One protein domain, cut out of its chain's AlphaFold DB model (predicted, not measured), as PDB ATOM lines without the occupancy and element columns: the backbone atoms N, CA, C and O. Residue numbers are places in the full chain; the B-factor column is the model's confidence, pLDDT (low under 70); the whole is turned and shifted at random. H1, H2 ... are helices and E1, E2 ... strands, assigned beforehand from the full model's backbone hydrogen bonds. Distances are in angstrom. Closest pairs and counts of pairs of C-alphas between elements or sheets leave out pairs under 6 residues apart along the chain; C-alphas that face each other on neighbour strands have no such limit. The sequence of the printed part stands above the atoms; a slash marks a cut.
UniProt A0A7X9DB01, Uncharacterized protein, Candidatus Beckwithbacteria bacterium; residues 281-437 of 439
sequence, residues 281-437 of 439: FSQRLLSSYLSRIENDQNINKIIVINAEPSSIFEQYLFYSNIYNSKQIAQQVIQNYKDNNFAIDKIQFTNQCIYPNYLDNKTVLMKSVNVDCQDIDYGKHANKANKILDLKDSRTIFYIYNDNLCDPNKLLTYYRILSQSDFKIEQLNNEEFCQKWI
ATOM      1  N   PHE A 281     118.974 148.468 112.457       91.69
ATOM      2  CA  PHE A 281     118.572 148.459 113.859       91.69
ATOM      3  C   PHE A 281     119.031 147.192 114.602       91.69
ATOM      4  O   PHE A 281     119.572 147.299 115.702       91.69
ATOM      5  N   SER A 282     118.917 146.006 114.000       93.00
ATOM      6  CA  SER A 282     119.432 144.764 114.588       93.00
ATOM      7  C   SER A 282     120.948 144.779 114.811       93.00
ATOM      8  O   SER A 282     121.425 144.253 115.817       93.00
ATOM      9  N   GLN A 283     121.724 145.430 113.940       93.88
ATOM     10  CA  GLN A 283     123.165 145.615 114.124       93.88
ATOM     11  C   GLN A 283     123.459 146.590 115.269       93.88
ATOM     12  O   GLN A 283     124.416 146.378 116.015       93.88
ATOM     13  N   ARG A 284     122.626 147.618 115.471       94.69
ATOM     14  CA  ARG A 284     122.699 148.487 116.656       94.69
ATOM     15  C   ARG A 284     122.406 147.711 117.943       94.69
ATOM     16  O   ARG A 284     123.146 147.857 118.913       94.69
ATOM     17  N   LEU A 285     121.382 146.852 117.943       95.62
ATOM     18  CA  LEU A 285     121.069 145.964 119.071       95.62
ATOM     19  C   LEU A 285     122.220 145.008 119.380       95.62
ATOM     20  O   LEU A 285     122.639 144.909 120.532       95.62
ATOM     21  N   LEU A 286     122.758 144.356 118.348       95.94
ATOM     22  CA  LEU A 286     123.933 143.499 118.449       95.94
ATOM     23  C   LEU A 286     125.106 144.264 119.066       95.94
ATOM     24  O   LEU A 286     125.715 143.788 120.017       95.94
ATOM     25  N   SER A 287     125.386 145.470 118.576       95.56
ATOM     26  CA  SER A 287     126.491 146.288 119.075       95.56
ATOM     27  C   SER A 287     126.306 146.672 120.542       95.56
ATOM     28  O   SER A 287     127.241 146.538 121.326       95.56
ATOM     29  N   SER A 288     125.090 147.065 120.941       95.44
ATOM     30  CA  SER A 288     124.785 147.357 122.345       95.44
ATOM     31  C   SER A 288     124.933 146.121 123.234       95.44
ATOM     32  O   SER A 288     125.491 146.227 124.323       95.44
ATOM     33  N   TYR A 289     124.489 144.948 122.771       95.69
ATOM     34  CA  TYR A 289     124.688 143.690 123.490       95.69
ATOM     35  C   TYR A 289     126.183 143.392 123.671       95.69
ATOM     36  O   TYR A 289     126.625 143.156 124.793       95.69
ATOM     37  N   LEU A 290     126.972 143.472 122.593       95.25
ATOM     38  CA  LEU A 290     128.417 143.221 122.611       95.25
ATOM     39  C   LEU A 290     129.142 144.130 123.612       95.25
ATOM     40  O   LEU A 290     129.881 143.629 124.456       95.25
ATOM     41  N   SER A 291     128.861 145.437 123.602       93.69
ATOM     42  CA  SER A 291     129.465 146.385 124.549       93.69
ATOM     43  C   SER A 291     129.073 146.131 126.012       93.69
ATOM     44  O   SER A 291     129.819 146.492 126.922       93.69
ATOM     45  N   ARG A 292     127.918 145.501 126.273       93.19
ATOM     46  CA  ARG A 292     127.495 145.122 127.634       93.19
ATOM     47  C   ARG A 292     128.236 143.888 128.144       93.19
ATOM     48  O   ARG A 292     128.545 143.832 129.331       93.19
ATOM     49  N   ILE A 293     128.523 142.923 127.269       92.94
ATOM     50  CA  ILE A 293     129.169 141.657 127.654       92.94
ATOM     51  C   ILE A 293     130.698 141.688 127.590       92.94
ATOM     52  O   ILE A 293     131.349 140.877 128.238       92.94
ATOM     53  N   GLU A 294     131.292 142.618 126.844       89.12
ATOM     54  CA  GLU A 294     132.748 142.729 126.676       89.12
ATOM     55  C   GLU A 294     133.504 142.853 128.014       89.12
ATOM     56  O   GLU A 294     134.561 142.242 128.212       89.12
ATOM     57  N   ASN A 295     132.915 143.591 128.960       85.44
ATOM     58  CA  ASN A 295     133.477 143.833 130.290       85.44
ATOM     59  C   ASN A 295     133.238 142.688 131.291       85.44
ATOM     60  O   ASN A 295     133.747 142.747 132.414       85.44
ATOM     61  N   ASP A 296     132.489 141.647 130.914       88.00
ATOM     62  CA  ASP A 296     132.270 140.490 131.778       88.00
ATOM     63  C   ASP A 296     133.571 139.682 131.925       88.00
ATOM     64  O   ASP A 296     134.208 139.260 130.953       88.00
ATOM     65  N   GLN A 297     133.979 139.460 133.173       86.00
ATOM     66  CA  GLN A 297     135.177 138.694 133.525       86.00
ATOM     67  C   GLN A 297     135.000 137.189 133.284       86.00
ATOM     68  O   GLN A 297     135.983 136.462 133.148       86.00
ATOM     69  N   ASN A 298     133.757 136.711 133.203       86.06
ATOM     70  CA  ASN A 298     133.452 135.311 132.917       86.06
ATOM     71  C   ASN A 298     133.559 134.978 131.425       86.06
ATOM     72  O   ASN A 298     133.562 133.800 131.066       86.06
ATOM     73  N   ILE A 299     133.672 135.995 130.564       88.56
ATOM     74  CA  ILE A 299     133.752 135.842 129.114       88.56
ATOM     75  C   ILE A 299     135.185 136.110 128.651       88.56
ATOM     76  O   ILE A 299     135.745 137.196 128.832       88.56
ATOM     77  N   ASN A 300     135.772 135.102 128.007       89.88
ATOM     78  CA  ASN A 300     137.116 135.174 127.439       89.88
ATOM     79  C   ASN A 300     137.092 135.606 125.972       89.88
ATOM     80  O   ASN A 300     138.016 136.277 125.517       89.88
ATOM     81  N   LYS A 301     136.062 135.192 125.226       91.62
ATOM     82  CA  LYS A 301     135.988 135.399 123.779       91.62
ATOM     83  C   LYS A 301     134.545 135.559 123.313       91.62
ATOM     84  O   LYS A 301     133.654 134.851 123.774       91.62
ATOM     85  N   ILE A 302     134.331 136.458 122.360       94.25
ATOM     86  CA  ILE A 302     133.044 136.679 121.708       94.25
ATOM     87  C   ILE A 302     133.249 136.536 120.204       94.25
ATOM     88  O   ILE A 302     134.148 137.150 119.633       94.25
ATOM     89  N   ILE A 303     132.438 135.705 119.556       94.12
ATOM     90  CA  ILE A 303     132.544 135.457 118.117       94.12
ATOM     91  C   ILE A 303     131.227 135.821 117.448       94.12
ATOM     92  O   ILE A 303     130.172 135.325 117.835       94.12
ATOM     93  N   VAL A 304     131.299 136.657 116.420       95.38
ATOM     94  CA  VAL A 304     130.159 137.084 115.611       95.38
ATOM     95  C   VAL A 304     130.327 136.534 114.200       95.38
ATOM     96  O   VAL A 304     131.225 136.937 113.462       95.38
ATOM     97  N   ILE A 305     129.450 135.608 113.823       93.94
ATOM     98  CA  ILE A 305     129.422 134.986 112.502       93.94
ATOM     99  C   ILE A 305     128.430 135.732 111.606       93.94
ATOM    100  O   ILE A 305     127.223 135.751 111.876       93.94
ATOM    101  N   ASN A 306     128.924 136.318 110.516       94.31
ATOM    102  CA  ASN A 306     128.113 137.004 109.512       94.31
ATOM    103  C   ASN A 306     128.674 136.815 108.093       94.31
ATOM    104  O   ASN A 306     129.871 136.613 107.918       94.31
ATOM    105  N   ALA A 307     127.807 136.898 107.080       91.50
ATOM    106  CA  ALA A 307     128.200 136.781 105.676       91.50
ATOM    107  C   ALA A 307     129.143 137.921 105.246       91.50
ATOM    108  O   ALA A 307     130.053 137.702 104.450       91.50
ATOM    109  N   GLU A 308     128.961 139.110 105.825       92.56
ATOM    110  CA  GLU A 308     129.750 140.319 105.588       92.56
ATOM    111  C   GLU A 308     130.382 140.807 106.908       92.56
ATOM    112  O   GLU A 308     129.900 141.757 107.533       92.56
ATOM    113  N   PRO A 309     131.462 140.156 107.381       93.56
ATOM    114  CA  PRO A 309     132.050 140.455 108.686       93.56
ATOM    115  C   PRO A 309     132.616 141.877 108.777       93.56
ATOM    116  O   PRO A 309     132.546 142.480 109.844       93.56
ATOM    117  N   SER A 310     133.106 142.442 107.667       93.81
ATOM    118  CA  SER A 310     133.546 143.841 107.604       93.81
ATOM    119  C   SER A 310     132.404 144.809 107.911       93.81
ATOM    120  O   SER A 310     132.544 145.663 108.775       93.81
ATOM    121  N   SER A 311     131.250 144.633 107.263       92.12
ATOM    122  CA  SER A 311     130.076 145.503 107.412       92.12
ATOM    123  C   SER A 311     129.577 145.538 108.857       92.12
ATOM    124  O   SER A 311     129.396 146.609 109.435       92.12
ATOM    125  N   ILE A 312     129.434 144.371 109.495       93.94
ATOM    126  CA  ILE A 312     129.025 144.317 110.906       93.94
ATOM    127  C   ILE A 312     130.097 144.893 111.830       93.94
ATOM    128  O   ILE A 312     129.751 145.563 112.801       93.94
ATOM    129  N   PHE A 313     131.378 144.677 111.534       95.25
ATOM    130  CA  PHE A 313     132.457 145.282 112.305       95.25
ATOM    131  C   PHE A 313     132.408 146.819 112.240       95.25
ATOM    132  O   PHE A 313     132.541 147.465 113.276       95.25
ATOM    133  N   GLU A 314     132.122 147.421 111.077       93.00
ATOM    134  CA  GLU A 314     131.890 148.874 110.958       93.00
ATOM    135  C   GLU A 314     130.728 149.345 111.836       93.00
ATOM    136  O   GLU A 314     130.871 150.335 112.559       93.00
ATOM    137  N   GLN A 315     129.599 148.626 111.809       93.44
ATOM    138  CA  GLN A 315     128.439 148.962 112.641       93.44
ATOM    139  C   GLN A 315     128.771 148.869 114.129       93.44
ATOM    140  O   GLN A 315     128.412 149.771 114.887       93.44
ATOM    141  N   TYR A 316     129.505 147.829 114.538       94.69
ATOM    142  CA  TYR A 316     129.967 147.693 115.913       94.69
ATOM    143  C   TYR A 316     130.792 148.899 116.334       94.69
ATOM    144  O   TYR A 316     130.434 149.559 117.305       94.69
ATOM    145  N   LEU A 317     131.841 149.235 115.581       92.81
ATOM    146  CA  LEU A 317     132.726 150.362 115.885       92.81
ATOM    147  C   LEU A 317     131.974 151.699 115.967       92.81
ATOM    148  O   LEU A 317     132.299 152.537 116.810       92.81
ATOM    149  N   PHE A 318     130.973 151.893 115.103       91.94
ATOM    150  CA  PHE A 318     130.133 153.088 115.092       91.94
ATOM    151  C   PHE A 318     129.238 153.172 116.336       91.94
ATOM    152  O   PHE A 318     129.291 154.165 117.061       91.94
ATOM    153  N   TYR A 319     128.443 152.134 116.617       91.94
ATOM    154  CA  TYR A 319     127.447 152.165 117.696       91.94
ATOM    155  C   TYR A 319     128.044 152.034 119.100       91.94
ATOM    156  O   TYR A 319     127.475 152.557 120.053       91.94
ATOM    157  N   SER A 320     129.194 151.376 119.233       90.62
ATOM    158  CA  SER A 320     129.938 151.289 120.499       90.62
ATOM    159  C   SER A 320     130.780 152.537 120.794       90.62
ATOM    160  O   SER A 320     131.328 152.664 121.887       90.62
ATOM    161  N   ASN A 321     130.879 153.478 119.844       89.00
ATOM    162  CA  ASN A 321     131.666 154.707 119.964       89.00
ATOM    163  C   ASN A 321     133.152 154.457 120.323       89.00
ATOM    164  O   ASN A 321     133.766 155.207 121.085       89.00
ATOM    165  N   ILE A 322     133.744 153.395 119.763       85.62
ATOM    166  CA  ILE A 322     135.118 152.956 120.073       85.62
ATOM    167  C   ILE A 322     136.195 153.874 119.463       85.62
ATOM    168  O   ILE A 322     137.333 153.899 119.936       85.62
ATOM    169  N   TYR A 323     135.865 154.699 118.464       83.44
ATOM    170  CA  TYR A 323     136.787 155.680 117.866       83.44
ATOM    171  C   TYR A 323     137.068 156.890 118.777       83.44
ATOM    172  O   TYR A 323     136.862 158.043 118.405       83.44
ATOM    173  N   ASN A 324     137.577 156.637 119.978       82.19
ATOM    174  CA  ASN A 324     137.907 157.659 120.966       82.19
ATOM    175  C   ASN A 324     139.376 158.124 120.893       82.19
ATOM    176  O   ASN A 324     139.737 159.124 121.511       82.19
ATOM    177  N   SER A 325     140.235 157.420 120.142       86.88
ATOM    178  CA  SER A 325     141.669 157.702 120.078       86.88
ATOM    179  C   SER A 325     142.297 157.354 118.726       86.88
ATOM    180  O   SER A 325     141.846 156.476 117.986       86.88
ATOM    181  N   LYS A 326     143.409 158.032 118.412       89.62
ATOM    182  CA  LYS A 326     144.191 157.794 117.188       89.62
ATOM    183  C   LYS A 326     144.787 156.383 117.136       89.62
ATOM    184  O   LYS A 326     144.900 155.826 116.049       89.62
ATOM    185  N   GLN A 327     145.156 155.813 118.284       89.81
ATOM    186  CA  GLN A 327     145.739 154.472 118.367       89.81
ATOM    187  C   GLN A 327     144.728 153.403 117.943       89.81
ATOM    188  O   GLN A 327     145.041 152.577 117.089       89.81
ATOM    189  N   ILE A 328     143.500 153.475 118.464       88.06
ATOM    190  CA  ILE A 328     142.419 152.565 118.071       88.06
ATOM    191  C   ILE A 328     142.102 152.730 116.583       88.06
ATOM    192  O   ILE A 328     141.993 151.743 115.863       88.06
ATOM    193  N   ALA A 329     142.042 153.966 116.079       90.56
ATOM    194  CA  ALA A 329     141.827 154.197 114.651       90.56
ATOM    195  C   ALA A 329     142.921 153.550 113.778       90.56
ATOM    196  O   ALA A 329     142.619 152.955 112.746       90.56
ATOM    197  N   GLN A 330     144.191 153.618 114.195       91.38
ATOM    198  CA  GLN A 330     145.300 152.959 113.497       91.38
ATOM    199  C   GLN A 330     145.201 151.431 113.553       91.38
ATOM    200  O   GLN A 330     145.424 150.782 112.532       91.38
ATOM    201  N   GLN A 331     144.833 150.868 114.706       91.44
ATOM    202  CA  GLN A 331     144.589 149.435 114.858       91.44
ATOM    203  C   GLN A 331     143.469 148.968 113.928       91.44
ATOM    204  O   GLN A 331     143.651 148.006 113.189       91.44
ATOM    205  N   VAL A 332     142.346 149.689 113.887       92.06
ATOM    206  CA  VAL A 332     141.232 149.367 112.990       92.06
ATOM    207  C   VAL A 332     141.669 149.422 111.525       92.06
ATOM    208  O   VAL A 332     141.384 148.495 110.773       92.06
ATOM    209  N   ILE A 333     142.412 150.451 111.106       91.56
ATOM    210  CA  ILE A 333     142.945 150.531 109.735       91.56
ATOM    211  C   ILE A 333     143.807 149.306 109.405       91.56
ATOM    212  O   ILE A 333     143.719 148.777 108.297       91.56
ATOM    213  N   GLN A 334     144.642 148.859 110.344       92.56
ATOM    214  CA  GLN A 334     145.484 147.683 110.145       92.56
ATOM    215  C   GLN A 334     144.646 146.400 110.049       92.56
ATOM    216  O   GLN A 334     144.824 145.627 109.115       92.56
ATOM    217  N   ASN A 335     143.648 146.246 110.919       92.62
ATOM    218  CA  ASN A 335     142.684 145.147 110.879       92.62
ATOM    219  C   ASN A 335     141.968 145.035 109.523       92.62
ATOM    220  O   ASN A 335     141.818 143.932 108.998       92.62
ATOM    221  N   TYR A 336     141.583 146.165 108.913       92.19
ATOM    222  CA  TYR A 336     141.015 146.183 107.557       92.19
ATOM    223  C   TYR A 336     142.010 145.732 106.487       92.19
ATOM    224  O   TYR A 336     141.625 145.018 105.564       92.19
ATOM    225  N   LYS A 337     143.283 146.130 106.592       92.50
ATOM    226  CA  LYS A 337     144.326 145.702 105.645       92.50
ATOM    227  C   LYS A 337     144.599 144.204 105.734       92.50
ATOM    228  O   LYS A 337     144.796 143.565 104.704       92.50
ATOM    229  N   ASP A 338     144.570 143.664 106.946       93.19
ATOM    230  CA  ASP A 338     144.884 142.263 107.219       93.19
ATOM    231  C   ASP A 338     143.662 141.337 107.068       93.19
ATOM    232  O   ASP A 338     143.783 140.128 107.245       93.19
ATOM    233  N   ASN A 339     142.481 141.883 106.736       91.94
ATOM    234  CA  ASN A 339     141.190 141.178 106.758       91.94
ATOM    235  C   ASN A 339     140.909 140.474 108.102       91.94
ATOM    236  O   ASN A 339     140.267 139.424 108.148       91.94
ATOM    237  N   ASN A 340     141.392 141.053 109.204       94.00
ATOM    238  CA  ASN A 340     141.216 140.537 110.556       94.00
ATOM    239  C   ASN A 340     140.281 141.453 111.349       94.00
ATOM    240  O   ASN A 340     140.719 142.370 112.042       94.00
ATOM    241  N   PHE A 341     138.977 141.218 111.237       95.31
ATOM    242  CA  PHE A 341     137.947 142.038 111.875       95.31
ATOM    243  C   PHE A 341     137.779 141.657 113.350       95.31
ATOM    244  O   PHE A 341     136.855 140.935 113.721       95.31
ATOM    245  N   ALA A 342     138.698 142.102 114.202       93.44
ATOM    246  CA  ALA A 342     138.664 141.822 115.633       93.44
ATOM    247  C   ALA A 342     139.062 143.045 116.462       93.44
ATOM    248  O   ALA A 342     139.917 143.830 116.060       93.44
ATOM    249  N   ILE A 343     138.463 143.190 117.638       91.62
ATOM    250  CA  ILE A 343     138.848 144.194 118.626       91.62
ATOM    251  C   ILE A 343     138.630 143.623 120.021       91.62
ATOM    252  O   ILE A 343     137.610 142.984 120.281       91.62
ATOM    253  N   ASP A 344     139.632 143.783 120.882       89.31
ATOM    254  CA  ASP A 344     139.660 143.210 122.225       89.31
ATOM    255  C   ASP A 344     139.283 141.717 122.241       89.31
ATOM    256  O   ASP A 344     139.993 140.888 121.663       89.31
ATOM    257  N   LYS A 345     138.172 141.349 122.890       92.25
ATOM    258  CA  LYS A 345     137.698 139.956 122.984       92.25
ATOM    259  C   LYS A 345     136.754 139.554 121.844       92.25
ATOM    260  O   LYS A 345     136.326 138.398 121.802       92.25
ATOM    261  N   ILE A 346     136.395 140.481 120.955       95.06
ATOM    262  CA  ILE A 346     135.339 140.319 119.953       95.06
ATOM    263  C   ILE A 346     135.953 140.075 118.574       95.06
ATOM    264  O   ILE A 346     136.764 140.858 118.081       95.06
ATOM    265  N   GLN A 347     135.528 138.996 117.924       95.56
ATOM    266  CA  GLN A 347     135.966 138.610 116.587       95.56
ATOM    267  C   GLN A 347     134.768 138.487 115.641       95.56
ATOM    268  O   GLN A 347     133.843 137.723 115.907       95.56
ATOM    269  N   PHE A 348     134.822 139.172 114.502       96.12
ATOM    270  CA  PHE A 348     133.845 139.083 113.421       96.12
ATOM    271  C   PHE A 348     134.406 138.203 112.302       96.12
ATOM    272  O   PHE A 348     135.524 138.404 111.829       96.12
ATOM    273  N   THR A 349     133.650 137.193 111.879       94.06
ATOM    274  CA  THR A 349     134.102 136.220 110.877       94.06
ATOM    275  C   THR A 349     132.944 135.727 110.016       94.06
ATOM    276  O   THR A 349     131.787 135.793 110.417       94.06
ATOM    277  N   ASN A 350     133.250 135.217 108.827       91.75
ATOM    278  CA  ASN A 350     132.305 134.461 108.001       91.75
ATOM    279  C   ASN A 350     132.491 132.941 108.135       91.75
ATOM    280  O   ASN A 350     131.743 132.173 107.535       91.75
ATOM    281  N   GLN A 351     133.478 132.498 108.918       89.31
ATOM    282  CA  GLN A 351     133.766 131.084 109.120       89.31
ATOM    283  C   GLN A 351     132.808 130.477 110.148       89.31
ATOM    284  O   GLN A 351     132.668 130.972 111.267       89.31
ATOM    285  N   CYS A 352     132.168 129.376 109.768       86.62
ATOM    286  CA  CYS A 352     131.280 128.621 110.642       86.62
ATOM    287  C   CYS A 352     132.075 127.881 111.735       86.62
ATOM    288  O   CYS A 352     133.035 127.175 111.437       86.62
ATOM    289  N   ILE A 353     131.649 128.002 112.996       81.81
ATOM    290  CA  ILE A 353     132.261 127.330 114.160       81.81
ATOM    291  C   ILE A 353     131.211 126.448 114.836       81.81
ATOM    292  O   ILE A 353     130.090 126.898 115.032       81.81
ATOM    293  N   TYR A 354     131.521 125.204 115.211       70.44
ATOM    294  CA  TYR A 354     130.514 124.350 115.858       70.44
ATOM    295  C   TYR A 354     130.238 124.811 117.301       70.44
ATOM    296  O   TYR A 354     131.184 124.904 118.088       70.44
ATOM    297  N   PRO A 355     128.962 124.993 117.702       64.50
ATOM    298  CA  PRO A 355     128.596 125.340 119.077       64.50
ATOM    299  C   PRO A 355     129.119 124.362 120.134       64.50
ATOM    300  O   PRO A 355     129.429 124.763 121.247       64.50
ATOM    301  N   ASN A 356     129.259 123.083 119.777       61.31
ATOM    302  CA  ASN A 356     129.713 122.028 120.687       61.31
ATOM    303  C   ASN A 356     131.206 122.121 121.050       61.31
ATOM    304  O   ASN A 356     131.644 121.431 121.965       61.31
ATOM    305  N   TYR A 357     131.979 122.959 120.349       62.00
ATOM    306  CA  TYR A 357     133.372 123.274 120.686       62.00
ATOM    307  C   TYR A 357     133.517 124.635 121.377       62.00
ATOM    308  O   TYR A 357     134.639 125.104 121.572       62.00
ATOM    309  N   LEU A 358     132.408 125.294 121.724       68.81
ATOM    310  CA  LEU A 358     132.466 126.516 122.512       68.81
ATOM    311  C   LEU A 358     132.786 126.145 123.959       68.81
ATOM    312  O   LEU A 358     132.047 125.403 124.601       68.81
ATOM    313  N   ASP A 359     133.890 126.682 124.468       76.62
ATOM    314  CA  ASP A 359     134.124 126.747 125.908       76.62
ATOM    315  C   ASP A 359     132.973 127.528 126.570       76.62
ATOM    316  O   ASP A 359     132.445 128.476 125.983       76.62
ATOM    317  N   ASN A 360     132.627 127.192 127.815       78.88
ATOM    318  CA  ASN A 360     131.586 127.865 128.600       78.88
ATOM    319  C   ASN A 360     131.857 129.373 128.778       78.88
ATOM    320  O   ASN A 360     130.958 130.125 129.148       78.88
ATOM    321  N   LYS A 361     133.083 129.832 128.497       85.56
ATOM    322  CA  LYS A 361     133.499 131.244 128.512       85.56
ATOM    323  C   LYS A 361     133.480 131.926 127.140       85.56
ATOM    324  O   LYS A 361     134.021 133.026 127.001       85.56
ATOM    325  N   THR A 362     132.916 131.278 126.120       88.75
ATOM    326  CA  THR A 362     132.782 131.835 124.768       88.75
ATOM    327  C   THR A 362     131.320 132.102 124.442       88.75
ATOM    328  O   THR A 362     130.499 131.188 124.504       88.75
ATOM    329  N   VAL A 363     131.005 133.337 124.048       90.75
ATOM    330  CA  VAL A 363     129.687 133.701 123.507       90.75
ATOM    331  C   VAL A 363     129.761 133.669 121.986       90.75
ATOM    332  O   VAL A 363     130.664 134.261 121.390       90.75
ATOM    333  N   LEU A 364     128.812 132.985 121.350       91.56
ATOM    334  CA  LEU A 364     128.727 132.905 119.894       91.56
ATOM    335  C   LEU A 364     127.439 133.565 119.415       91.56
ATOM    336  O   LEU A 364     126.348 133.174 119.822       91.56
ATOM    337  N   MET A 365     127.563 134.514 118.496       92.88
ATOM    338  CA  MET A 365     126.435 135.158 117.834       92.88
ATOM    339  C   MET A 365     126.469 134.825 116.349       92.88
ATOM    340  O   MET A 365     127.491 135.013 115.695       92.88
ATOM    341  N   LYS A 366     125.368 134.318 115.799       92.12
ATOM    342  CA  LYS A 366     125.297 133.887 114.397       92.12
ATOM    343  C   LYS A 366     124.147 134.572 113.679       92.12
ATOM    344  O   LYS A 366     123.000 134.440 114.098       92.12
ATOM    345  N   SER A 367     124.447 135.223 112.558       92.62
ATOM    346  CA  SER A 367     123.431 135.710 111.624       92.62
ATOM    347  C   SER A 367     122.730 134.564 110.897       92.62
ATOM    348  O   SER A 367     123.377 133.612 110.449       92.62
ATOM    349  N   VAL A 368     121.413 134.676 110.722       88.69
ATOM    350  CA  VAL A 368     120.608 133.690 109.977       88.69
ATOM    351  C   VAL A 368     121.028 133.584 108.510       88.69
ATOM    352  O   VAL A 368     120.907 132.516 107.916       88.69
ATOM    353  N   ASN A 369     121.603 134.646 107.944       85.25
ATOM    354  CA  ASN A 369     122.010 134.686 106.536       85.25
ATOM    355  C   ASN A 369     123.293 133.886 106.244       85.25
ATOM    356  O   ASN A 369     123.700 133.794 105.088       85.25
ATOM    357  N   VAL A 370     123.946 133.325 107.269       86.06
ATOM    358  CA  VAL A 370     125.103 132.440 107.094       86.06
ATOM    359  C   VAL A 370     124.643 130.992 107.115       86.06
ATOM    360  O   VAL A 370     124.316 130.431 108.170       86.06
ATOM    361  N   ASP A 371     124.656 130.379 105.937       81.69
ATOM    362  CA  ASP A 371     124.384 128.959 105.796       81.69
ATOM    363  C   ASP A 371     125.614 128.145 106.222       81.69
ATOM    364  O   ASP A 371     126.687 128.239 105.631       81.69
ATOM    365  N   CYS A 372     125.454 127.365 107.287       79.31
ATOM    366  CA  CYS A 372     126.485 126.474 107.811       79.31
ATOM    367  C   CYS A 372     125.976 125.039 107.659       79.31
ATOM    368  O   CYS A 372     125.674 124.399 108.665       79.31
ATOM    369  N   GLN A 373     125.822 124.591 106.409       64.88
ATOM    370  CA  GLN A 373     125.134 123.353 105.999       64.88
ATOM    371  C   GLN A 373     125.589 122.089 106.753       64.88
ATOM    372  O   GLN A 373     124.791 121.177 106.947       64.88
ATOM    373  N   ASP A 374     126.828 122.070 107.251       57.16
ATOM    374  CA  ASP A 374     127.434 120.921 107.940       57.16
ATOM    375  C   ASP A 374     127.360 120.990 109.479       57.16
ATOM    376  O   ASP A 374     127.816 120.083 110.177       57.16
ATOM    377  N   ILE A 375     126.794 122.064 110.040       61.34
ATOM    378  CA  ILE A 375     126.735 122.297 111.486       61.34
ATOM    379  C   ILE A 375     125.277 122.294 111.941       61.34
ATOM    380  O   ILE A 375     124.509 123.198 111.614       61.34
ATOM    381  N   ASP A 376     124.901 121.302 112.754       58.12
ATOM    382  CA  ASP A 376     123.552 121.159 113.315       58.12
ATOM    383  C   ASP A 376     123.294 122.177 114.442       58.12
ATOM    384  O   ASP A 376     123.155 121.855 115.623       58.12
ATOM    385  N   TYR A 377     123.233 123.454 114.064       62.31
ATOM    386  CA  TYR A 377     122.722 124.522 114.917       62.31
ATOM    387  C   TYR A 377     121.240 124.299 115.258       62.31
ATOM    388  O   TYR A 377     120.777 124.776 116.290       62.31
ATOM    389  N   GLY A 378     120.496 123.552 114.430       53.25
ATOM    390  CA  GLY A 378     119.058 123.310 114.576       53.25
ATOM    391  C   GLY A 378     118.681 122.605 115.881       53.25
ATOM    392  O   GLY A 378     117.708 122.997 116.523       53.25
ATOM    393  N   LYS A 379     119.489 121.644 116.348       54.09
ATOM    394  CA  LYS A 379     119.286 120.998 117.665       54.09
ATOM    395  C   LYS A 379     119.500 121.929 118.864       54.09
ATOM    396  O   LYS A 379     118.964 121.664 119.940       54.09
ATOM    397  N   HIS A 380     120.251 123.016 118.689       56.94
ATOM    398  CA  HIS A 380     120.571 123.991 119.738       56.94
ATOM    399  C   HIS A 380     119.837 125.331 119.573       56.94
ATOM    400  O   HIS A 380     119.826 126.128 120.506       56.94
ATOM    401  N   ALA A 381     119.165 125.565 118.440       56.75
ATOM    402  CA  ALA A 381     118.435 126.800 118.150       56.75
ATOM    403  C   ALA A 381     117.300 127.074 119.152       56.75
ATOM    404  O   ALA A 381     117.029 128.224 119.477       56.75
ATOM    405  N   ASN A 382     116.690 126.020 119.708       58.94
ATOM    406  CA  ASN A 382     115.670 126.130 120.762       58.94
ATOM    407  C   ASN A 382     116.240 126.523 122.140       58.94
ATOM    408  O   ASN A 382     115.472 126.723 123.079       58.94
ATOM    409  N   LYS A 383     117.569 126.577 122.282       71.88
ATOM    410  CA  LYS A 383     118.278 126.982 123.507       71.88
ATOM    411  C   LYS A 383     119.026 128.309 123.342       71.88
ATOM    412  O   LYS A 383     119.692 128.730 124.283       71.88
ATOM    413  N   ALA A 384     118.970 128.920 122.159       86.00
ATOM    414  CA  ALA A 384     119.651 130.168 121.862       86.00
ATOM    415  C   ALA A 384     118.682 131.337 122.010       86.00
ATOM    416  O   ALA A 384     117.595 131.310 121.431       86.00
ATOM    417  N   ASN A 385     119.121 132.376 122.712       92.12
ATOM    418  CA  ASN A 385     118.426 133.653 122.711       92.12
ATOM    419  C   ASN A 385     118.561 134.308 121.327       92.12
ATOM    420  O   ASN A 385     119.424 133.940 120.525       92.12
ATOM    421  N   LYS A 386     117.680 135.249 120.997       93.69
ATOM    422  CA  LYS A 386     117.508 135.745 119.628       93.69
ATOM    423  C   LYS A 386     117.391 137.259 119.589       93.69
ATOM    424  O   LYS A 386     116.709 137.858 120.417       93.69
ATOM    425  N   ILE A 387     117.991 137.854 118.565       95.00
ATOM    426  CA  ILE A 387     117.657 139.201 118.097       95.00
ATOM    427  C   ILE A 387     116.716 139.022 116.911       95.00
ATOM    428  O   ILE A 387     117.046 138.313 115.953       95.00
ATOM    429  N   LEU A 388     115.535 139.619 117.002       93.00
ATOM    430  CA  LEU A 388     114.478 139.508 116.008       93.00
ATOM    431  C   LEU A 388     114.429 140.758 115.121       93.00
ATOM    432  O   LEU A 388     114.967 141.807 115.461       93.00
ATOM    433  N   ASP A 389     113.759 140.643 113.984       89.69
ATOM    434  CA  ASP A 389     113.318 141.766 113.169       89.69
ATOM    435  C   ASP A 389     112.101 142.422 113.837       89.69
ATOM    436  O   ASP A 389     111.157 141.742 114.254       89.69
ATOM    437  N   LEU A 390     112.101 143.751 113.933       88.38
ATOM    438  CA  LEU A 390     110.974 144.504 114.480       88.38
ATOM    439  C   LEU A 390     109.684 144.351 113.672       88.38
ATOM    440  O   LEU A 390     108.592 144.447 114.232       88.38
ATOM    441  N   LYS A 391     109.803 144.144 112.362       84.50
ATOM    442  CA  LYS A 391     108.678 144.135 111.435       84.50
ATOM    443  C   LYS A 391     107.855 142.855 111.533       84.50
ATOM    444  O   LYS A 391     106.628 142.917 111.520       84.50
ATOM    445  N   ASP A 392     108.516 141.703 111.571       85.75
ATOM    446  CA  ASP A 392     107.861 140.395 111.456       85.75
ATOM    447  C   ASP A 392     108.339 139.363 112.487       85.75
ATOM    448  O   ASP A 392     107.930 138.202 112.431       85.75
ATOM    449  N   SER A 393     109.160 139.783 113.457       88.75
ATOM    450  CA  SER A 393     109.712 138.926 114.513       88.75
ATOM    451  C   SER A 393     110.536 137.743 113.996       88.75
ATOM    452  O   SER A 393     110.779 136.791 114.741       88.75
ATOM    453  N   ARG A 394     110.999 137.768 112.737       90.25
ATOM    454  CA  ARG A 394     111.946 136.763 112.244       90.25
ATOM    455  C   ARG A 394     113.276 136.913 112.952       90.25
ATOM    456  O   ARG A 394     113.721 138.013 113.241       90.25
ATOM    457  N   THR A 395     113.943 135.802 113.216       91.19
ATOM    458  CA  THR A 395     115.275 135.847 113.816       91.19
ATOM    459  C   THR A 395     116.287 136.412 112.826       91.19
ATOM    460  O   THR A 395     116.360 135.947 111.691       91.19
ATOM    461  N   ILE A 396     117.084 137.380 113.277       93.06
ATOM    462  CA  ILE A 396     118.218 137.940 112.534       93.06
ATOM    463  C   ILE A 396     119.529 137.394 113.102       93.06
ATOM    464  O   ILE A 396     120.399 136.970 112.338       93.06
ATOM    465  N   PHE A 397     119.647 137.326 114.432       94.31
ATOM    466  CA  PHE A 397     120.797 136.729 115.108       94.31
ATOM    467  C   PHE A 397     120.369 135.717 116.165       94.31
ATOM    468  O   PHE A 397     119.440 135.962 116.932       94.31
ATOM    469  N   TYR A 398     121.103 134.614 116.238       92.62
ATOM    470  CA  TYR A 398     121.085 133.683 117.362       92.62
ATOM    471  C   TYR A 398     122.240 133.994 118.310       92.62
ATOM    472  O   TYR A 398     123.342 134.279 117.845       92.62
ATOM    473  N   ILE A 399     121.997 133.877 119.612       92.69
ATOM    474  CA  ILE A 399     122.949 134.080 120.702       92.69
ATOM    475  C   ILE A 399     123.069 132.761 121.465       92.69
ATOM    476  O   ILE A 399     122.131 132.311 122.124       92.69
ATOM    477  N   TYR A 400     124.230 132.124 121.359       89.56
ATOM    478  CA  TYR A 400     124.552 130.886 122.056       89.56
ATOM    479  C   TYR A 400     125.425 131.186 123.269       89.56
ATOM    480  O   TYR A 400     126.333 132.017 123.188       89.56
ATOM    481  N   ASN A 401     125.175 130.446 124.355       88.00
ATOM    482  CA  ASN A 401     125.859 130.618 125.636       88.00
ATOM    483  C   ASN A 401     125.713 132.058 126.174       88.00
ATOM    484  O   ASN A 401     126.688 132.706 126.542       88.00
ATOM    485  N   ASP A 402     124.484 132.581 126.124       88.69
ATOM    486  CA  ASP A 402     124.154 133.916 126.622       88.69
ATOM    487  C   ASP A 402     124.250 133.945 128.154       88.69
ATOM    488  O   ASP A 402     123.523 133.232 128.845       88.69
ATOM    489  N   ASN A 403     125.152 134.785 128.663       86.25
ATOM    490  CA  ASN A 403     125.355 135.008 130.095       86.25
ATOM    491  C   ASN A 403     124.744 136.333 130.582       86.25
ATOM    492  O   ASN A 403     124.721 136.585 131.785       86.25
ATOM    493  N   LEU A 404     124.267 137.189 129.672       91.12
ATOM    494  CA  LEU A 404     123.689 138.490 130.003       91.12
ATOM    495  C   LEU A 404     122.193 138.376 130.296       91.12
ATOM    496  O   LEU A 404     121.696 138.996 131.237       91.12
ATOM    497  N   CYS A 405     121.474 137.606 129.478       92.56
ATOM    498  CA  CYS A 405     120.019 137.580 129.468       92.56
ATOM    499  C   CYS A 405     119.455 136.223 129.913       92.56
ATOM    500  O   CYS A 405     119.616 135.209 129.236       92.56
ATOM    501  N   ASP A 406     118.723 136.217 131.035       87.50
ATOM    502  CA  ASP A 406     118.065 135.016 131.567       87.50
ATOM    503  C   ASP A 406     116.887 134.579 130.671       87.50
ATOM    504  O   ASP A 406     115.873 135.288 130.621       87.50
ATOM    505  N   PRO A 407     116.953 133.395 130.028       83.44
ATOM    506  CA  PRO A 407     115.938 132.916 129.090       83.44
ATOM    507  C   PRO A 407     114.547 132.719 129.711       83.44
ATOM    508  O   PRO A 407     113.561 132.612 128.979       83.44
ATOM    509  N   ASN A 408     114.424 132.654 131.040       83.88
ATOM    510  CA  ASN A 408     113.128 132.518 131.712       83.88
ATOM    511  C   ASN A 408     112.354 133.839 131.802       83.88
ATOM    512  O   ASN A 408     111.138 133.818 131.991       83.88
ATOM    513  N   LYS A 409     113.043 134.975 131.659       86.81
ATOM    514  CA  LYS A 409     112.451 136.319 131.719       86.81
ATOM    515  C   LYS A 409     112.211 136.936 130.338       86.81
ATOM    516  O   LYS A 409     111.689 138.047 130.257       86.81
ATOM    517  N   LEU A 410     112.604 136.249 129.265       89.88
ATOM    518  CA  LEU A 410     112.516 136.771 127.904       89.88
ATOM    519  C   LEU A 410     111.133 136.574 127.294       89.88
ATOM    520  O   LEU A 410     110.467 135.555 127.491       89.88
ATOM    521  N   LEU A 411     110.730 137.556 126.496       86.62
ATOM    522  CA  LEU A 411     109.534 137.472 125.672       86.62
ATOM    523  C   LEU A 411     109.819 136.659 124.404       86.62
ATOM    524  O   LEU A 411     110.951 136.539 123.947       86.62
ATOM    525  N   THR A 412     108.773 136.103 123.796       85.88
ATOM    526  CA  THR A 412     108.892 135.411 122.499       85.88
ATOM    527  C   THR A 412     108.932 136.391 121.323       85.88
ATOM    528  O   THR A 412     109.409 136.049 120.248       85.88
ATOM    529  N   TYR A 413     108.417 137.607 121.513       85.19
ATOM    530  CA  TYR A 413     108.328 138.642 120.490       85.19
ATOM    531  C   TYR A 413     108.488 140.024 121.118       85.19
ATOM    532  O   TYR A 413     108.164 140.231 122.292       85.19
ATOM    533  N   TYR A 414     108.956 140.980 120.319       85.56
ATOM    534  CA  TYR A 414     109.122 142.353 120.766       85.56
ATOM    535  C   TYR A 414     107.780 143.028 121.033       85.56
ATOM    536  O   TYR A 414     106.829 142.919 120.258       85.56
ATOM    537  N   ARG A 415     107.713 143.767 122.142       77.88
ATOM    538  CA  ARG A 415     106.592 144.648 122.472       77.88
ATOM    539  C   ARG A 415     107.121 146.058 122.660       77.88
ATOM    540  O   ARG A 415     107.588 146.413 123.738       77.88
ATOM    541  N   ILE A 416     107.044 146.850 121.598       81.69
ATOM    542  CA  ILE A 416     107.384 148.271 121.647       81.69
ATOM    543  C   ILE A 416     106.169 149.014 122.188       81.69
ATOM    544  O   ILE A 416     105.101 148.990 121.577       81.69
ATOM    545  N   LEU A 417     106.321 149.654 123.343       79.00
ATOM    546  CA  LEU A 417     105.239 150.399 123.990       79.00
ATOM    547  C   LEU A 417     105.422 151.907 123.817       79.00
ATOM    548  O   LEU A 417     104.454 152.660 123.907       79.00
ATOM    549  N   SER A 418     106.655 152.361 123.577       86.31
ATOM    550  CA  SER A 418     106.984 153.782 123.512       86.31
ATOM    551  C   SER A 418     108.173 154.080 122.597       86.31
ATOM    552  O   SER A 418     109.060 153.251 122.408       86.31
ATOM    553  N   GLN A 419     108.258 155.313 122.088       85.62
ATOM    554  CA  GLN A 419     109.443 155.780 121.355       85.62
ATOM    555  C   GLN A 419     110.712 155.789 122.224       85.62
ATOM    556  O   GLN A 419     111.816 155.646 121.703       85.62
ATOM    557  N   SER A 420     110.583 155.928 123.547       88.75
ATOM    558  CA  SER A 420     111.724 155.845 124.467       88.75
ATOM    559  C   SER A 420     112.382 154.469 124.491       88.75
ATOM    560  O   SER A 420     113.569 154.401 124.796       88.75
ATOM    561  N   ASP A 421     111.672 153.404 124.107       89.44
ATOM    562  CA  ASP A 421     112.242 152.052 124.053       89.44
ATOM    563  C   ASP A 421     113.418 151.973 123.062       89.44
ATOM    564  O   ASP A 421     114.362 151.216 123.281       89.44
ATOM    565  N   PHE A 422     113.417 152.812 122.017       90.81
ATOM    566  CA  PHE A 422     114.482 152.896 121.009       90.81
ATOM    567  C   PHE A 422     115.770 153.584 121.501       90.81
ATOM    568  O   PHE A 422     116.763 153.644 120.767       90.81
ATOM    569  N   LYS A 423     115.794 154.108 122.733       92.38
ATOM    570  CA  LYS A 423     117.009 154.637 123.376       92.38
ATOM    571  C   LYS A 423     117.805 153.499 124.023       92.38
ATOM    572  O   LYS A 423     118.025 153.489 125.230       92.38
ATOM    573  N   ILE A 424     118.208 152.535 123.198       93.19
ATOM    574  CA  ILE A 424     118.803 151.250 123.599       93.19
ATOM    575  C   ILE A 424     119.989 151.427 124.557       93.19
ATOM    576  O   ILE A 424     120.137 150.676 125.518       93.19
ATOM    577  N   GLU A 425     120.823 152.435 124.320       89.56
ATOM    578  CA  GLU A 425     122.041 152.705 125.084       89.56
ATOM    579  C   GLU A 425     121.746 153.235 126.495       89.56
ATOM    580  O   GLU A 425     122.603 153.154 127.367       89.56
ATOM    581  N   GLN A 426     120.538 153.759 126.735       92.25
ATOM    582  CA  GLN A 426     120.106 154.262 128.044       92.25
ATOM    583  C   GLN A 426     119.440 153.185 128.905       92.25
ATOM    584  O   GLN A 426     119.241 153.404 130.097       92.25
ATOM    585  N   LEU A 427     119.092 152.036 128.318       93.56
ATOM    586  CA  LEU A 427     118.467 150.932 129.041       93.56
ATOM    587  C   LEU A 427     119.488 150.238 129.941       93.56
ATOM    588  O   LEU A 427     120.645 150.028 129.551       93.56
ATOM    589  N   ASN A 428     119.053 149.814 131.124       94.31
ATOM    590  CA  ASN A 428     119.850 148.889 131.923       94.31
ATOM    591  C   ASN A 428     119.835 147.475 131.295       94.31
ATOM    592  O   ASN A 428     119.121 147.217 130.325       94.31
ATOM    593  N   ASN A 429     120.651 146.552 131.813       93.88
ATOM    594  CA  ASN A 429     120.780 145.217 131.216       93.88
ATOM    595  C   ASN A 429     119.472 144.410 131.271       93.88
ATOM    596  O   ASN A 429     119.133 143.756 130.291       93.88
ATOM    597  N   GLU A 430     118.716 144.481 132.370       92.81
ATOM    598  CA  GLU A 430     117.450 143.749 132.500       92.81
ATOM    599  C   GLU A 430     116.388 144.297 131.537       92.81
ATOM    600  O   GLU A 430     115.749 143.527 130.821       92.81
ATOM    601  N   GLU A 431     116.255 145.622 131.449       92.94
ATOM    602  CA  GLU A 431     115.360 146.294 130.503       92.94
ATOM    603  C   GLU A 431     115.732 145.983 129.054       92.94
ATOM    604  O   GLU A 431     114.850 145.712 128.237       92.94
ATOM    605  N   PHE A 432     117.029 146.005 128.731       94.50
ATOM    606  CA  PHE A 432     117.528 145.642 127.412       94.50
ATOM    607  C   PHE A 432     117.150 144.199 127.068       94.50
ATOM    608  O   PHE A 432     116.531 143.967 126.032       94.50
ATOM    609  N   CYS A 433     117.455 143.243 127.951       94.31
ATOM    610  CA  CYS A 433     117.148 141.832 127.731       94.31
ATOM    611  C   CYS A 433     115.644 141.603 127.541       94.31
ATOM    612  O   CYS A 433     115.239 140.985 126.564       94.31
ATOM    613  N   GLN A 434     114.800 142.148 128.421       92.19
ATOM    614  CA  GLN A 434     113.349 141.937 128.359       92.19
ATOM    615  C   GLN A 434     112.688 142.568 127.124       92.19
ATOM    616  O   GLN A 434     111.678 142.054 126.642       92.19
ATOM    617  N   LYS A 435     113.224 143.689 126.621       92.31
ATOM    618  CA  LYS A 435     112.657 144.404 125.466       92.31
ATOM    619  C   LYS A 435     113.210 143.918 124.130       92.31
ATOM    620  O   LYS A 435     112.457 143.873 123.160       92.31
ATOM    621  N   TRP A 436     114.500 143.586 124.081       94.19
ATOM    622  CA  TRP A 436     115.255 143.453 122.833       94.19
ATOM    623  C   TRP A 436     115.881 142.079 122.604       94.19
ATOM    624  O   TRP A 436     116.408 141.840 121.517       94.19
ATOM    625  N   ILE A 437     115.768 141.152 123.555       94.75
ATOM    626  CA  ILE A 437     116.238 139.775 123.397       94.75
ATOM    627  C   ILE A 437     115.057 138.822 123.572       94.75
ATOM    628  O   ILE A 437     114.259 138.943 124.499       94.75
TER     629      ILE A 437
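What this domain is: This is residues 281 to 437 of the 439 residues of an uncharacterized protein of Candidatus Beckwithbacteria bacterium (UniProt A0A7X9DB01). A strongly twisted sheet of five strands has the helices H1 and H2 over one face, making two layers, with H3 farther out beyond H2 and H6 beside H1. The links from E2 to E3 and from E3 to H4 loop out on the other side of the sheet. The 157 printed residues run H1 E1 H2 H3 E2 E3 H4 E4 E5 H5 H6, six named helices and five named strands; the mixed sheet has the order E2 E1 E3 E5 E4. The class is mixed, helices and strands, with under half of the residues in named elements. The whole is compact, with a radius of gyration of the C-alphas of 15.4 A and spans of 41 by 40 by 31 A.

How they stand to each other: H1, residues 281 to 293, is on the sheet at a height of 8.8 A, over E3, residues 362 to 367, and along the strands at 2 degrees on the local plane. E1, residues 301 to 305, is parallel to E3, with N 303 and O 363 2.9 A apart. H2, residues 309 to 319, is on the same face as H1, over E2, residues 346 to 349. H1, with residues 283 to 288 alone, touches H2 about perpendicular at 74 degrees, the closest C-alphas being Ser 287 and Tyr 316, 4.9 A apart. H3, residues 326 to 337, is not on the sheet; it is close to H2 but not clearly touching, with C-alphas 310 and 336 closest at 7.8 A. E1, H2, H3 and E2 form a strand-helix-strand unit, two parallel neighbour strands joined through helices, with a right-handed crossover; N 347 and O 302 are 2.9 A apart. H4, residues 378 to 381, only grazes the sheet. E4, residues 385 to 388, and E5, residues 395 to 400, form a hairpin, with N 387 and O 397 2.9 A apart; E3 and E5 are antiparallel, with N 366 and O 398 2.9 A apart. E3, H4 and E4 form a split strand-helix-strand unit, E5 between its strands, with a right-handed crossover. H5, residues 419 to 422, is close to H6, residues 429 to 436, but not clearly touching, with C-alphas 421 and 435 closest at 7.8 A. Every O i to N i+4 pair is within hydrogen-bond range in H1, H2, H3 and H6; H4 and H5 are too short for one.

Where its parts are: H1 begins at C-alpha 281 (118.572, 148.459, 113.859) and is 18.7 A long; H3 is 16.7 A, E3 16.6 A and H2 15.5 A. H6 ends at C-alpha 436 (115.255, 143.453, 122.833).

The domain as a whole: The C-alphas of Lys 326 and Lys 379, the farthest apart, are 44.4 A apart. The printed part has no cut; the links E2 to E3 and E5 to H5 are long. The mean pLDDT of the printed part is 87.4, and residues 355 to 358 and 373 to 382 are under 70.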